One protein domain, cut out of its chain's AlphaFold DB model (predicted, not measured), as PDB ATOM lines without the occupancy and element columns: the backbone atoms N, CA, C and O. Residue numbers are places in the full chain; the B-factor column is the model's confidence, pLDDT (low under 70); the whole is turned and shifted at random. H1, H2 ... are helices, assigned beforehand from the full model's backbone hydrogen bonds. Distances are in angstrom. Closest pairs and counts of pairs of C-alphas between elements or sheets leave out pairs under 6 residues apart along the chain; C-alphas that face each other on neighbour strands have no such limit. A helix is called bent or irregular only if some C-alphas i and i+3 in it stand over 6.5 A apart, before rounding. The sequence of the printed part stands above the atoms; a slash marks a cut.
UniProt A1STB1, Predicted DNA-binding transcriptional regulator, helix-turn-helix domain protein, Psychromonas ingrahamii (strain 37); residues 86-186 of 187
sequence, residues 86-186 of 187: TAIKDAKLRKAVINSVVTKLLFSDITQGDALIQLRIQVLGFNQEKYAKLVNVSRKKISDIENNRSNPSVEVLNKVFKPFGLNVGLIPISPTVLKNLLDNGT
ATOM      1  N   THR A  86      48.462  55.066 -35.003       62.62
ATOM      2  CA  THR A  86      47.212  55.603 -35.591       62.62
ATOM      3  C   THR A  86      46.002  55.497 -34.647       62.62
ATOM      4  O   THR A  86      44.890  55.851 -35.026       62.62
ATOM      5  N   ALA A  87      46.174  55.009 -33.415       75.75
ATOM      6  CA  ALA A  87      45.051  54.762 -32.516       75.75
ATOM      7  C   ALA A  87      44.350  56.067 -32.096       75.75
ATOM      8  O   ALA A  87      44.966  56.973 -31.523       75.75
ATOM      9  N   ILE A  88      43.035  56.140 -32.313       82.94
ATOM     10  CA  ILE A  88      42.224  57.275 -31.868       82.94
ATOM     11  C   ILE A  88      42.071  57.238 -30.340       82.94
ATOM     12  O   ILE A  88      41.410  56.359 -29.772       82.94
ATOM     13  N   LYS A  89      42.652  58.237 -29.665       82.94
ATOM     14  CA  LYS A  89      42.563  58.399 -28.203       82.94
ATOM     15  C   LYS A  89      41.226  58.995 -27.751       82.94
ATOM     16  O   LYS A  89      40.683  58.535 -26.750       82.94
ATOM     17  N   ASP A  90      40.681  59.956 -28.500       91.12
ATOM     18  CA  ASP A  90      39.401  60.601 -28.181       91.12
ATOM     19  C   ASP A  90      38.215  59.639 -28.363       91.12
ATOM     20  O   ASP A  90      37.983  59.096 -29.446       91.12
ATOM     21  N   ALA A  91      37.437  59.443 -27.299       89.38
ATOM     22  CA  ALA A  91      36.279  58.555 -27.297       89.38
ATOM     23  C   ALA A  91      35.177  59.025 -28.259       89.38
ATOM     24  O   ALA A  91      34.538  58.191 -28.910       89.38
ATOM     25  N   LYS A  92      34.969  60.344 -28.393       92.12
ATOM     26  CA  LYS A  92      33.934  60.893 -29.278       92.12
ATOM     27  C   LYS A  92      34.285  60.637 -30.740       92.12
ATOM     28  O   LYS A  92      33.454  60.117 -31.488       92.12
ATOM     29  N   LEU A  93      35.527  60.928 -31.128       91.56
ATOM     30  CA  LEU A  93      36.031  60.625 -32.464       91.56
ATOM     31  C   LEU A  93      36.010  59.118 -32.758       91.56
ATOM     32  O   LEU A  93      35.590  58.716 -33.841       91.56
ATOM     33  N   ARG A  94      36.386  58.274 -31.788       93.50
ATOM     34  CA  ARG A  94      36.345  56.812 -31.943       93.50
ATOM     35  C   ARG A  94      34.941  56.325 -32.285       93.50
ATOM     36  O   ARG A  94      34.771  55.580 -33.247       93.50
ATOM     37  N   LYS A  95      33.938  56.781 -31.530       94.94
ATOM     38  CA  LYS A  95      32.530  56.448 -31.777       94.94
ATOM     39  C   LYS A  95      32.077  56.925 -33.158       94.94
ATOM     40  O   LYS A  95      31.407  56.181 -33.864       94.94
ATOM     41  N   ALA A  96      32.470  58.131 -33.566       94.56
ATOM     42  CA  ALA A  96      32.126  58.664 -34.884       94.56
ATOM     43  C   ALA A  96      32.704  57.816 -36.032       94.56
ATOM     44  O   ALA A  96      31.992  57.534 -36.996       94.56
ATOM     45  N   VAL A  97      33.960  57.370 -35.914       95.50
ATOM     46  CA  VAL A  97      34.595  56.495 -36.914       95.50
ATOM     47  C   VAL A  97      33.911  55.132 -36.966       95.50
ATOM     48  O   VAL A  97      33.555  54.690 -38.054       95.50
ATOM     49  N   ILE A  98      33.660  54.501 -35.812       96.69
ATOM     50  CA  ILE A  98      32.944  53.216 -35.755       96.69
ATOM     51  C   ILE A  98      31.578  53.343 -36.437       96.69
ATOM     52  O   ILE A  98      31.282  52.571 -37.345       96.69
ATOM     53  N   ASN A  99      30.787  54.354 -36.070       96.44
ATOM     54  CA  ASN A  99      29.469  54.577 -36.662       96.44
ATOM     55  C   ASN A  99      29.554  54.782 -38.178       96.44
ATOM     56  O   ASN A  99      28.767  54.197 -38.913       96.44
ATOM     57  N   SER A 100      30.532  55.555 -38.660       97.44
ATOM     58  CA  SER A 100      30.717  55.760 -40.099       97.44
ATOM     59  C   SER A 100      31.041  54.462 -40.841       97.44
ATOM     60  O   SER A 100      30.559  54.289 -41.958       97.44
ATOM     61  N   VAL A 101      31.862  53.581 -40.264       97.75
ATOM     62  CA  VAL A 101      32.187  52.282 -40.869       97.75
ATOM     63  C   VAL A 101      30.960  51.371 -40.869       97.75
ATOM     64  O   VAL A 101      30.661  50.757 -41.888       97.75
ATOM     65  N   VAL A 102      30.217  51.326 -39.760       96.75
ATOM     66  CA  VAL A 102      28.992  50.522 -39.637       96.75
ATOM     67  C   VAL A 102      27.943  50.963 -40.651       96.75
ATOM     68  O   VAL A 102      27.384  50.113 -41.330       96.75
ATOM     69  N   THR A 103      27.709  52.269 -40.816       95.94
ATOM     70  CA  THR A 103      26.771  52.778 -41.828       95.94
ATOM     71  C   THR A 103      27.154  52.304 -43.228       95.94
ATOM     72  O   THR A 103      26.313  51.743 -43.920       95.94
ATOM     73  N   LYS A 104      28.425  52.450 -43.623       96.69
ATOM     74  CA  LYS A 104      28.904  51.981 -44.934       96.69
ATOM     75  C   LYS A 104      28.720  50.472 -45.110       96.69
ATOM     76  O   LYS A 104      28.304  50.024 -46.170       96.69
ATOM     77  N   LEU A 105      29.009  49.689 -44.069       95.62
ATOM     78  CA  LEU A 105      28.849  48.235 -44.107       95.62
ATOM     79  C   LEU A 105      27.375  47.829 -44.247       95.62
ATOM     80  O   LEU A 105      27.050  46.962 -45.050       95.62
ATOM     81  N   LEU A 106      26.481  48.472 -43.492       94.81
ATOM     82  CA  LEU A 106      25.038  48.221 -43.525       94.81
ATOM     83  C   LEU A 106      24.423  48.510 -44.898       94.81
ATOM     84  O   LEU A 106      23.564  47.763 -45.355       94.81
ATOM     85  N   PHE A 107      24.885  49.567 -45.565       94.25
ATOM     86  CA  PHE A 107      24.448  49.918 -46.917       94.25
ATOM     87  C   PHE A 107      25.257  49.224 -48.022       94.25
ATOM     88  O   PHE A 107      25.033  49.497 -49.196       94.25
ATOM     89  N   SER A 108      26.128  48.269 -47.664       93.75
ATOM     90  CA  SER A 108      26.970  47.503 -48.596       93.75
ATOM     91  C   SER A 108      27.923  48.356 -49.451       93.75
ATOM     92  O   SER A 108      28.391  47.897 -50.489       93.75
ATOM     93  N   ASP A 109      28.269  49.563 -48.992       95.56
ATOM     94  CA  ASP A 109      29.273  50.432 -49.627       95.56
ATOM     95  C   ASP A 109      30.697  49.867 -49.470       95.56
ATOM     96  O   ASP A 109      31.608  50.210 -50.221       95.56
ATOM     97  N   ILE A 110      30.913  49.040 -48.442       96.94
ATOM     98  CA  ILE A 110      32.191  48.389 -48.140       96.94
ATOM     99  C   ILE A 110      31.971  46.931 -47.741       96.94
ATOM    100  O   ILE A 110      30.922  46.568 -47.204       96.94
ATOM    101  N   THR A 111      32.993  46.098 -47.938       96.62
ATOM    102  CA  THR A 111      32.955  44.699 -47.500       96.62
ATOM    103  C   THR A 111      33.202  44.557 -45.994       96.62
ATOM    104  O   THR A 111      33.703  45.465 -45.323       96.62
ATOM    105  N   GLN A 112      32.912  43.373 -45.446       96.19
ATOM    106  CA  GLN A 112      33.295  43.027 -44.072       96.19
ATOM    107  C   GLN A 112      34.818  43.108 -43.869       96.19
ATOM    108  O   GLN A 112      35.271  43.565 -42.817       96.19
ATOM    109  N   GLY A 113      35.603  42.701 -44.875       97.56
ATOM    110  CA  GLY A 113      37.060  42.815 -44.858       97.56
ATOM    111  C   GLY A 113      37.525  44.267 -44.765       97.56
ATOM    112  O   GLY A 113      38.326  44.601 -43.890       97.56
ATOM    113  N   ASP A 114      36.953  45.152 -45.584       98.06
ATOM    114  CA  ASP A 114      37.265  46.587 -45.570       98.06
ATOM    115  C   ASP A 114      36.895  47.244 -44.237       98.06
ATOM    116  O   ASP A 114      37.666  48.041 -43.692       98.06
ATOM    117  N   ALA A 115      35.729  46.893 -43.687       98.12
ATOM    118  CA  ALA A 115      35.302  47.362 -42.375       98.12
ATOM    119  C   ALA A 115      36.299  46.936 -41.286       98.12
ATOM    120  O   ALA A 115      36.698  47.758 -40.457       98.12
ATOM    121  N   LEU A 116      36.762  45.680 -41.317       98.25
ATOM    122  CA  LEU A 116      37.743  45.172 -40.361       98.25
ATOM    123  C   LEU A 116      39.090  45.902 -40.468       98.25
ATOM    124  O   LEU A 116      39.649  46.284 -39.438       98.25
ATOM    125  N   ILE A 117      39.581  46.163 -41.686       97.75
ATOM    126  CA  ILE A 117      40.803  46.952 -41.916       97.75
ATOM    127  C   ILE A 117      40.657  48.350 -41.309       97.75
ATOM    128  O   ILE A 117      41.527  48.791 -40.548       97.75
ATOM    129  N   GLN A 118      39.562  49.050 -41.631       97.25
ATOM    130  CA  GLN A 118      39.331  50.421 -41.170       97.25
ATOM    131  C   GLN A 118      39.268  50.491 -39.647       97.25
ATOM    132  O   GLN A 118      39.957  51.313 -39.046       97.25
ATOM    133  N   LEU A 119      38.518  49.595 -39.007       97.69
ATOM    134  CA  LEU A 119      38.411  49.564 -37.551       97.69
ATOM    135  C   LEU A 119      39.749  49.187 -36.898       97.69
ATOM    136  O   LEU A 119      40.222  49.891 -36.006       97.69
ATOM    137  N   ARG A 120      40.427  48.136 -37.371       97.69
ATOM    138  CA  ARG A 120      41.713  47.702 -36.805       97.69
ATOM    139  C   ARG A 120      42.771  48.810 -36.857       97.69
ATOM    140  O   ARG A 120      43.498  49.008 -35.881       97.69
ATOM    141  N   ILE A 121      42.882  49.512 -37.984       94.81
ATOM    142  CA  ILE A 121      43.919  50.531 -38.183       94.81
ATOM    143  C   ILE A 121      43.508  51.864 -37.557       94.81
ATOM    144  O   ILE A 121      44.280  52.426 -36.786       94.81
ATOM    145  N   GLN A 122      42.314  52.376 -37.858       91.94
ATOM    146  CA  GLN A 122      41.923  53.727 -37.445       91.94
ATOM    147  C   GLN A 122      41.524  53.779 -35.968       91.94
ATOM    148  O   GLN A 122      41.844  54.741 -35.279       91.94
ATOM    149  N   VAL A 123      40.855  52.747 -35.443       93.38
ATOM    150  CA  VAL A 123      40.410  52.754 -34.042       93.38
ATOM    151  C   VAL A 123      41.521  52.291 -33.104       93.38
ATOM    152  O   VAL A 123      41.771  52.945 -32.091       93.38
ATOM    153  N   LEU A 124      42.207  51.191 -33.434       93.31
ATOM    154  CA  LEU A 124      43.189  50.571 -32.532       93.31
ATOM    155  C   LEU A 124      44.646  50.840 -32.915       93.31
ATOM    156  O   LEU A 124      45.524  50.688 -32.068       93.31
ATOM    157  N   GLY A 125      44.939  51.210 -34.165       93.75
ATOM    158  CA  GLY A 125      46.317  51.350 -34.646       93.75
ATOM    159  C   GLY A 125      47.092  50.030 -34.641       93.75
ATOM    160  O   GLY A 125      48.312  50.031 -34.473       93.75
ATOM    161  N   PHE A 126      46.407  48.884 -34.732       96.56
ATOM    162  CA  PHE A 126      47.049  47.571 -34.628       96.56
ATOM    163  C   PHE A 126      47.399  47.034 -36.011       96.56
ATOM    164  O   PHE A 126      46.632  47.179 -36.957       96.56
ATOM    165  N   ASN A 127      48.539  46.355 -36.131       96.06
ATOM    166  CA  ASN A 127      48.797  45.488 -37.279       96.06
ATOM    167  C   ASN A 127      48.018  44.163 -37.136       96.06
ATOM    168  O   ASN A 127      47.467  43.869 -36.072       96.06
ATOM    169  N   GLN A 128      47.973  43.359 -38.201       97.88
ATOM    170  CA  GLN A 128      47.238  42.086 -38.212       97.88
ATOM    171  C   GLN A 128      47.694  41.127 -37.105       97.88
ATOM    172  O   GLN A 128      46.864  40.487 -36.478       97.88
ATOM    173  N   GLU A 129      49.002  41.051 -36.838       97.44
ATOM    174  CA  GLU A 129      49.586  40.163 -35.824       97.44
ATOM    175  C   GLU A 129      49.101  40.510 -34.412       97.44
ATOM    176  O   GLU A 129      48.627  39.656 -33.665       97.44
ATOM    177  N   LYS A 130      49.184  41.793 -34.048       97.88
ATOM    178  CA  LYS A 130      48.737  42.283 -32.743       97.88
ATOM    179  C   LYS A 130      47.227  42.127 -32.585       97.88
ATOM    180  O   LYS A 130      46.758  41.773 -31.508       97.88
ATOM    181  N   TYR A 131      46.476  42.372 -33.656       98.38
ATOM    182  CA  TYR A 131      45.026  42.230 -33.646       98.38
ATOM    183  C   TYR A 131      44.573  40.774 -33.521       98.38
ATOM    184  O   TYR A 131      43.726  40.471 -32.691       98.38
ATOM    185  N   ALA A 132      45.195  39.865 -34.273       98.44
ATOM    186  CA  ALA A 132      44.971  38.424 -34.201       98.44
ATOM    187  C   ALA A 132      45.109  37.890 -32.766       98.44
ATOM    188  O   ALA A 132      44.233  37.175 -32.279       98.44
ATOM    189  N   LYS A 133      46.163  38.319 -32.056       98.25
ATOM    190  CA  LYS A 133      46.377  37.985 -30.639       98.25
ATOM    191  C   LYS A 133      45.285  38.549 -29.728       98.25
ATOM    192  O   LYS A 133      44.830  37.840 -28.841       98.25
ATOM    193  N   LEU A 134      44.845  39.791 -29.961       98.06
ATOM    194  CA  LEU A 134      43.779  40.428 -29.175       98.06
ATOM    195  C   LEU A 134      42.459  39.647 -29.253       98.06
ATOM    196  O   LEU A 134      41.793  39.471 -28.239       98.06
ATOM    197  N   VAL A 135      42.072  39.204 -30.451       97.94
ATOM    198  CA  VAL A 135      40.769  38.552 -30.690       97.94
ATOM    199  C   VAL A 135      40.834  37.023 -30.667       97.94
ATOM    200  O   VAL A 135      39.823  36.367 -30.911       97.94
ATOM    201  N   ASN A 136      42.007  36.460 -30.358       97.69
ATOM    202  CA  ASN A 136      42.281  35.024 -30.317       97.69
ATOM    203  C   ASN A 136      41.887  34.286 -31.616       97.69
ATOM    204  O   ASN A 136      41.157  33.295 -31.609       97.69
ATOM    205  N   VAL A 137      42.353  34.805 -32.753       97.25
ATOM    206  CA  VAL A 137      42.156  34.228 -34.093       97.25
ATOM    207  C   VAL A 137      43.506  34.195 -34.806       97.25
ATOM    208  O   VAL A 137      44.355  35.045 -34.556       97.25
ATOM    209  N   SER A 138      43.743  33.231 -35.700       98.00
ATOM    210  CA  SER A 138      45.023  33.169 -36.416       98.00
ATOM    211  C   SER A 138      45.235  34.402 -37.303       98.00
ATOM    212  O   SER A 138      44.307  34.911 -37.937       98.00
ATOM    213  N   ARG A 139      46.485  34.865 -37.414       97.94
ATOM    214  CA  ARG A 139      46.843  35.981 -38.306       97.94
ATOM    215  C   ARG A 139      46.435  35.708 -39.757       97.94
ATOM    216  O   ARG A 139      45.931  36.605 -40.426       97.94
ATOM    217  N   LYS A 140      46.598  34.462 -40.227       97.38
ATOM    218  CA  LYS A 140      46.122  34.035 -41.550       97.38
ATOM    219  C   LYS A 140      44.618  34.259 -41.699       97.38
ATOM    220  O   LYS A 140      44.205  34.818 -42.704       97.38
ATOM    221  N   LYS A 141      43.813  33.908 -40.693       97.62
ATOM    222  CA  LYS A 141      42.360  34.109 -40.735       97.62
ATOM    223  C   LYS A 141      41.983  35.594 -40.746       97.62
ATOM    224  O   LYS A 141      41.099  35.954 -41.510       97.62
ATOM    225  N   ILE A 142      42.683  36.459 -40.000       98.44
ATOM    226  CA  ILE A 142      42.523  37.923 -40.128       98.44
ATOM    227  C   ILE A 142      42.824  38.372 -41.562       98.44
ATOM    228  O   ILE A 142      42.006  39.053 -42.168       98.44
ATOM    229  N   SER A 143      43.952  37.944 -42.130       98.06
ATOM    230  CA  SER A 143      44.316  38.283 -43.509       98.06
ATOM    231  C   SER A 143      43.286  37.784 -44.524       98.06
ATOM    232  O   SER A 143      42.940  38.515 -45.445       98.06
ATOM    233  N   ASP A 144      42.788  36.557 -44.378       97.88
ATOM    234  CA  ASP A 144      41.808  35.981 -45.299       97.88
ATOM    235  C   ASP A 144      40.464  36.732 -45.229       97.88
ATOM    236  O   ASP A 144      39.822  36.903 -46.263       97.88
ATOM    237  N   ILE A 145      40.061  37.227 -44.051       97.69
ATOM    238  CA  ILE A 145      38.873  38.087 -43.889       97.69
ATOM    239  C   ILE A 145      39.106  39.453 -44.541       97.69
ATOM    240  O   ILE A 145      38.302  39.883 -45.358       97.69
ATOM    241  N   GLU A 146      40.218  40.119 -44.222       97.31
ATOM    242  CA  GLU A 146      40.543  41.460 -44.734       97.31
ATOM    243  C   GLU A 146      40.690  41.508 -46.260       97.31
ATOM    244  O   GLU A 146      40.403  42.528 -46.872       97.31
ATOM    245  N   ASN A 147      41.117  40.405 -46.878       97.00
ATOM    246  CA  ASN A 147      41.256  40.291 -48.331       97.00
ATOM    247  C   ASN A 147      40.043  39.629 -49.008       97.00
ATOM    248  O   ASN A 147      40.144  39.265 -50.178       97.00
ATOM    249  N   ASN A 148      38.934  39.411 -48.290       95.44
ATOM    250  CA  ASN A 148      37.725  38.757 -48.807       95.44
ATOM    251  C   ASN A 148      37.991  37.375 -49.454       95.44
ATOM    252  O   ASN A 148      37.323  36.975 -50.403       95.44
ATOM    253  N   ARG A 149      38.985  36.628 -48.947       93.31
ATOM    254  CA  ARG A 149      39.416  35.317 -49.481       93.31
ATOM    255  C   ARG A 149      38.710  34.126 -48.840       93.31
ATOM    256  O   ARG A 149      38.933  32.990 -49.246       93.31
ATOM    257  N   SER A 150      37.914  34.350 -47.798       87.75
ATOM    258  CA  SER A 150      37.163  33.292 -47.121       87.75
ATOM    259  C   SER A 150      35.800  33.794 -46.674       87.75
ATOM    260  O   SER A 150      35.652  34.985 -46.417       87.75
ATOM    261  N   ASN A 151      34.845  32.877 -46.511       92.62
ATOM    262  CA  ASN A 151      33.594  33.140 -45.809       92.62
ATOM    263  C   ASN A 151      33.774  32.788 -44.314       92.62
ATOM    264  O   ASN A 151      33.759  31.603 -43.961       92.62
ATOM    265  N   PRO A 152      34.074  33.751 -43.424       93.56
ATOM    266  CA  PRO A 152      34.214  33.478 -41.996       93.56
ATOM    267  C   PRO A 152      32.877  33.054 -41.375       93.56
ATOM    268  O   PRO A 152      31.821  33.560 -41.739       93.56
ATOM    269  N   SER A 153      32.919  32.148 -40.393       96.56
ATOM    270  CA  SER A 153      31.717  31.804 -39.630       96.56
ATOM    271  C   SER A 153      31.227  33.005 -38.816       96.56
ATOM    272  O   SER A 153      32.017  33.872 -38.430       96.56
ATOM    273  N   VAL A 154      29.933  33.018 -38.486       97.00
ATOM    274  CA  VAL A 154      29.326  34.035 -37.609       97.00
ATOM    275  C   VAL A 154      30.072  34.135 -36.275       97.00
ATOM    276  O   VAL A 154      30.295  35.231 -35.771       97.00
ATOM    277  N   GLU A 155      30.542  33.011 -35.728       97.19
ATOM    278  CA  GLU A 155      31.346  32.988 -34.501       97.19
ATOM    279  C   GLU A 155      32.673  33.749 -34.658       97.19
ATOM    280  O   GLU A 155      33.038  34.555 -33.798       97.19
ATOM    281  N   VAL A 156      33.390  33.530 -35.767       97.38
ATOM    282  CA  VAL A 156      34.642  34.243 -36.053       97.38
ATOM    283  C   VAL A 156      34.367  35.726 -36.266       97.38
ATOM    284  O   VAL A 156      35.095  36.549 -35.715       97.38
ATOM    285  N   LEU A 157      33.311  36.078 -37.002       97.69
ATOM    286  CA  LEU A 157      32.910  37.470 -37.195       97.69
ATOM    287  C   LEU A 157      32.598  38.153 -35.857       97.69
ATOM    288  O   LEU A 157      33.153  39.208 -35.559       97.69
ATOM    289  N   ASN A 158      31.809  37.514 -34.995       98.12
ATOM    290  CA  ASN A 158      31.522  38.026 -33.657       98.12
ATOM    291  C   ASN A 158      32.806  38.233 -32.842       98.12
ATOM    292  O   ASN A 158      32.962  39.273 -32.210       98.12
ATOM    293  N   LYS A 159      33.767  37.300 -32.895       98.06
ATOM    294  CA  LYS A 159      35.073  37.457 -32.229       98.06
ATOM    295  C   LYS A 159      35.852  38.664 -32.753       98.06
ATOM    296  O   LYS A 159      36.328  39.467 -31.951       98.06
ATOM    297  N   VAL A 160      35.980  38.810 -34.074       98.12
ATOM    298  CA  VAL A 160      36.792  39.883 -34.674       98.12
ATOM    299  C   VAL A 160      36.119  41.253 -34.627       98.12
ATOM    300  O   VAL A 160      36.817  42.240 -34.800       98.12
ATOM    301  N   PHE A 161      34.812  41.353 -34.386       98.19
ATOM    302  CA  PHE A 161      34.107  42.635 -34.272       98.19
ATOM    303  C   PHE A 161      33.780  43.035 -32.819       98.19
ATOM    304  O   PHE A 161      33.578  44.221 -32.536       98.19
ATOM    305  N   LYS A 162      33.863  42.093 -31.865       97.94
ATOM    306  CA  LYS A 162      33.648  42.324 -30.425       97.94
ATOM    307  C   LYS A 162      34.443  43.498 -29.828       97.94
ATOM    308  O   LYS A 162      33.839  44.247 -29.059       97.94
ATOM    309  N   PRO A 163      35.734  43.734 -30.152       97.38
ATOM    310  CA  PRO A 163      36.480  44.871 -29.595       97.38
ATOM    311  C   PRO A 163      35.887  46.248 -29.924       97.38
ATOM    312  O   PRO A 163      36.207  47.226 -29.254       97.38
ATOM    313  N   PHE A 164      35.035  46.331 -30.947       97.19
ATOM    314  CA  PHE A 164      34.369  47.563 -31.371       97.19
ATOM    315  C   PHE A 164      32.928  47.668 -30.855       97.19
ATOM    316  O   PHE A 164      32.229  48.610 -31.214       97.19
ATOM    317  N   GLY A 165      32.481  46.715 -30.027       96.31
ATOM    318  CA  GLY A 165      31.097  46.639 -29.561       96.31
ATOM    319  C   GLY A 165      30.119  46.202 -30.653       96.31
ATOM    320  O   GLY A 165      28.958  46.595 -30.614       96.31
ATOM    321  N   LEU A 166      30.590  45.432 -31.639       97.38
ATOM    322  CA  LEU A 166      29.804  45.000 -32.791       97.38
ATOM    323  C   LEU A 166      29.621  43.477 -32.790       97.38
ATOM    324  O   LEU A 166      30.541  42.725 -32.462       97.38
ATOM    325  N   ASN A 167      28.435  43.035 -33.200       96.50
ATOM    326  CA  ASN A 167      28.072  41.644 -33.451       96.50
ATOM    327  C   ASN A 167      27.368  41.521 -34.811       96.50
ATOM    328  O   ASN A 167      26.840  42.492 -35.351       96.50
ATOM    329  N   VAL A 168      27.381  40.322 -35.382       95.12
ATOM    330  CA  VAL A 168      26.640  40.014 -36.609       95.12
ATOM    331  C   VAL A 168      25.172  39.771 -36.266       95.12
ATOM    332  O   VAL A 168      24.866  39.088 -35.289       95.12
ATOM    333  N   GLY A 169      24.276  40.293 -37.102       94.81
ATOM    334  CA  GLY A 169      22.832  40.110 -36.993       94.81
ATOM    335  C   GLY A 169      22.152  40.114 -38.361       94.81
ATOM    336  O   GLY A 169      22.792  40.351 -39.386       94.81
ATOM    337  N   LEU A 170      20.849  39.834 -38.368       95.06
ATOM    338  CA  LEU A 170      20.021  39.903 -39.570       95.06
ATOM    339  C   LEU A 170      19.583  41.347 -39.821       95.06
ATOM    340  O   LEU A 170      19.192  42.054 -38.895       95.06
ATOM    341  N   ILE A 171      19.618  41.754 -41.086       94.06
ATOM    342  CA  ILE A 171      19.125  43.047 -41.564       94.06
ATOM    343  C   ILE A 171      18.300  42.835 -42.837       94.06
ATOM    344  O   ILE A 171      18.489  41.824 -43.522       94.06
ATOM    345  N   PRO A 172      17.394  43.762 -43.189       94.81
ATOM    346  CA  PRO A 172      16.744  43.733 -44.491       94.81
ATOM    347  C   PRO A 172      17.774  43.784 -45.620       94.81
ATOM    348  O   PRO A 172      18.711  44.577 -45.578       94.81
ATOM    349  N   ILE A 173      17.549  42.985 -46.664       92.12
ATOM    350  CA  ILE A 173      18.373  43.013 -47.883       92.12
ATOM    351  C   ILE A 173      18.172  44.338 -48.633       92.12
ATOM    352  O   ILE A 173      19.094  44.844 -49.262       92.12
ATOM    353  N   SER A 174      16.964  44.908 -48.571       93.12
ATOM    354  CA  SER A 174      16.650  46.176 -49.228       93.12
ATOM    355  C   SER A 174      17.215  47.363 -48.433       93.12
ATOM    356  O   SER A 174      16.765  47.596 -47.304       93.12
ATOM    357  N   PRO A 175      18.105  48.179 -49.032       89.38
ATOM    358  CA  PRO A 175      18.625  49.396 -48.406       89.38
ATOM    359  C   PRO A 175      17.520  50.380 -48.013       89.38
ATOM    360  O   PRO A 175      17.599  51.029 -46.972       89.38
ATOM    361  N   THR A 176      16.460  50.469 -48.821       92.94
ATOM    362  CA  THR A 176      15.312  51.345 -48.558       92.94
ATOM    363  C   THR A 176      14.557  50.908 -47.306       92.94
ATOM    364  O   THR A 176      14.240  51.742 -46.462       92.94
ATOM    365  N   VAL A 177      14.307  49.602 -47.154       94.31
ATOM    366  CA  VAL A 177      13.639  49.061 -45.959       94.31
ATOM    367  C   VAL A 177      14.503  49.290 -44.723       94.31
ATOM    368  O   VAL A 177      13.996  49.771 -43.713       94.31
ATOM    369  N   LEU A 178      15.807  49.012 -44.814       93.69
ATOM    370  CA  LEU A 178      16.744  49.260 -43.720       93.69
ATOM    371  C   LEU A 178      16.750  50.736 -43.304       93.69
ATOM    372  O   LEU A 178      16.643  51.035 -42.119       93.69
ATOM    373  N   LYS A 179      16.819  51.658 -44.268       92.12
ATOM    374  CA  LYS A 179      16.789  53.096 -43.996       92.12
ATOM    375  C   LYS A 179      15.507  53.513 -43.269       92.12
ATOM    376  O   LYS A 179      15.592  54.167 -42.237       92.12
ATOM    377  N   ASN A 180      14.346  53.076 -43.755       93.81
ATOM    378  CA  ASN A 180      13.065  53.394 -43.124       93.81
ATOM    379  C   ASN A 180      12.999  52.884 -41.671       93.81
ATOM    380  O   ASN A 180      12.503  53.592 -40.801       93.81
ATOM    381  N   LEU A 181      13.528  51.686 -41.386       91.31
ATOM    382  CA  LEU A 181      13.586  51.156 -40.016       91.31
ATOM    383  C   LEU A 181      14.480  51.995 -39.095       91.31
ATOM    384  O   LEU A 181      14.121  52.218 -37.941       91.31
ATOM    385  N   LEU A 182      15.631  52.452 -39.593       89.38
ATOM    386  CA  LEU A 182      16.565  53.271 -38.816       89.38
ATOM    387  C   LEU A 182      16.021  54.683 -38.552       89.38
ATOM    388  O   LEU A 182      16.236  55.215 -37.465       89.38
ATOM    389  N   ASP A 183      15.301  55.266 -39.511       89.38
ATOM    390  CA  ASP A 183      14.725  56.609 -39.387       89.38
ATOM    391  C   ASP A 183      13.523  56.616 -38.412       89.38
ATOM    392  O   ASP A 183      13.404  57.507 -37.569       89.38
ATOM    393  N   ASN A 184      12.675  55.579 -38.446       79.81
ATOM    394  CA  ASN A 184      11.457  55.490 -37.625       79.81
ATOM    395  C   ASN A 184      11.708  55.231 -36.127       79.81
ATOM    396  O   ASN A 184      10.817  55.458 -35.312       79.81
ATOM    397  N   GLY A 185      12.896  54.753 -35.747       62.41
ATOM    398  CA  GLY A 185      13.259  54.460 -34.353       62.41
ATOM    399  C   GLY A 185      13.777  55.659 -33.550       62.41
ATOM    400  O   GLY A 185      14.317  55.460 -32.465       62.41
ATOM    401  N   THR A 186      13.683  56.881 -34.089       57.69
ATOM    402  CA  THR A 186      14.217  58.112 -33.467       57.69
ATOM    403  C   THR A 186      13.161  59.027 -32.826       57.69
ATOM    404  O   THR A 186      13.492  60.163 -32.487       57.69
TER     405      THR A 186
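This is residues 86 to 186 of the 187 residues of the protein "Predicted DNA-binding transcriptional regulator, helix-turn-helix domain protein" of Psychromonas ingrahamii (strain 37) (UniProt A1STB1). What shape do the helices make? H1 and H2 lie side by side as a helical hairpin, with H3, H4 and H5 gathered on the H2 side, while H6 sits off at the far end of an extended link, residues 165 to 174. What is it made of? The printed part has 101 residues with six named helices, H1 to H6 in order, and no named strand: its class is all helix. How large is it? It is compact, with a radius of gyration of the C-alphas of 14.1 A and spans of 41 by 33 by 19 A.

Where does each helix run? H1 is residues 91 to 106, 22.3 A long, from C-alpha 91 at (36.279, 58.555, -27.297). H2 is residues 112 to 123, 15.7 A, H3 128 to 135, and H4 139 to 146. What follows? H5 is residues 154 to 164, 15.7 A, and H6 is 175 to 184, ending at C-alpha 184 at (11.457, 55.490, -37.625).

What does the hub, H2, touch? It touches H1 in a hairpin, C-alphas of Val 101 and Ala 115 closest at 6.0 A, at a shallow tilt of 9 degrees, opposite ways. With residues 112 to 117 alone it touches H4, C-alphas of Gly 113 and Glu 146 closest at 3.7 A. And H3? It touches H4, C-alphas of Ala 132 and Arg 139 closest at 5.1 A, about perpendicular at 83 degrees. How are the backbones? Every O i to N i+4 pair is within hydrogen-bond range in H1, H2, H3, H4 and H6, and 5 of 7 in H5, which is irregular, with C-alphas 160 and 163 7.1 A apart.

Are there cuts or long links? The printed part has no cut and no long link. Where is confidence low? Residues 86, 185 and 186 are under 70.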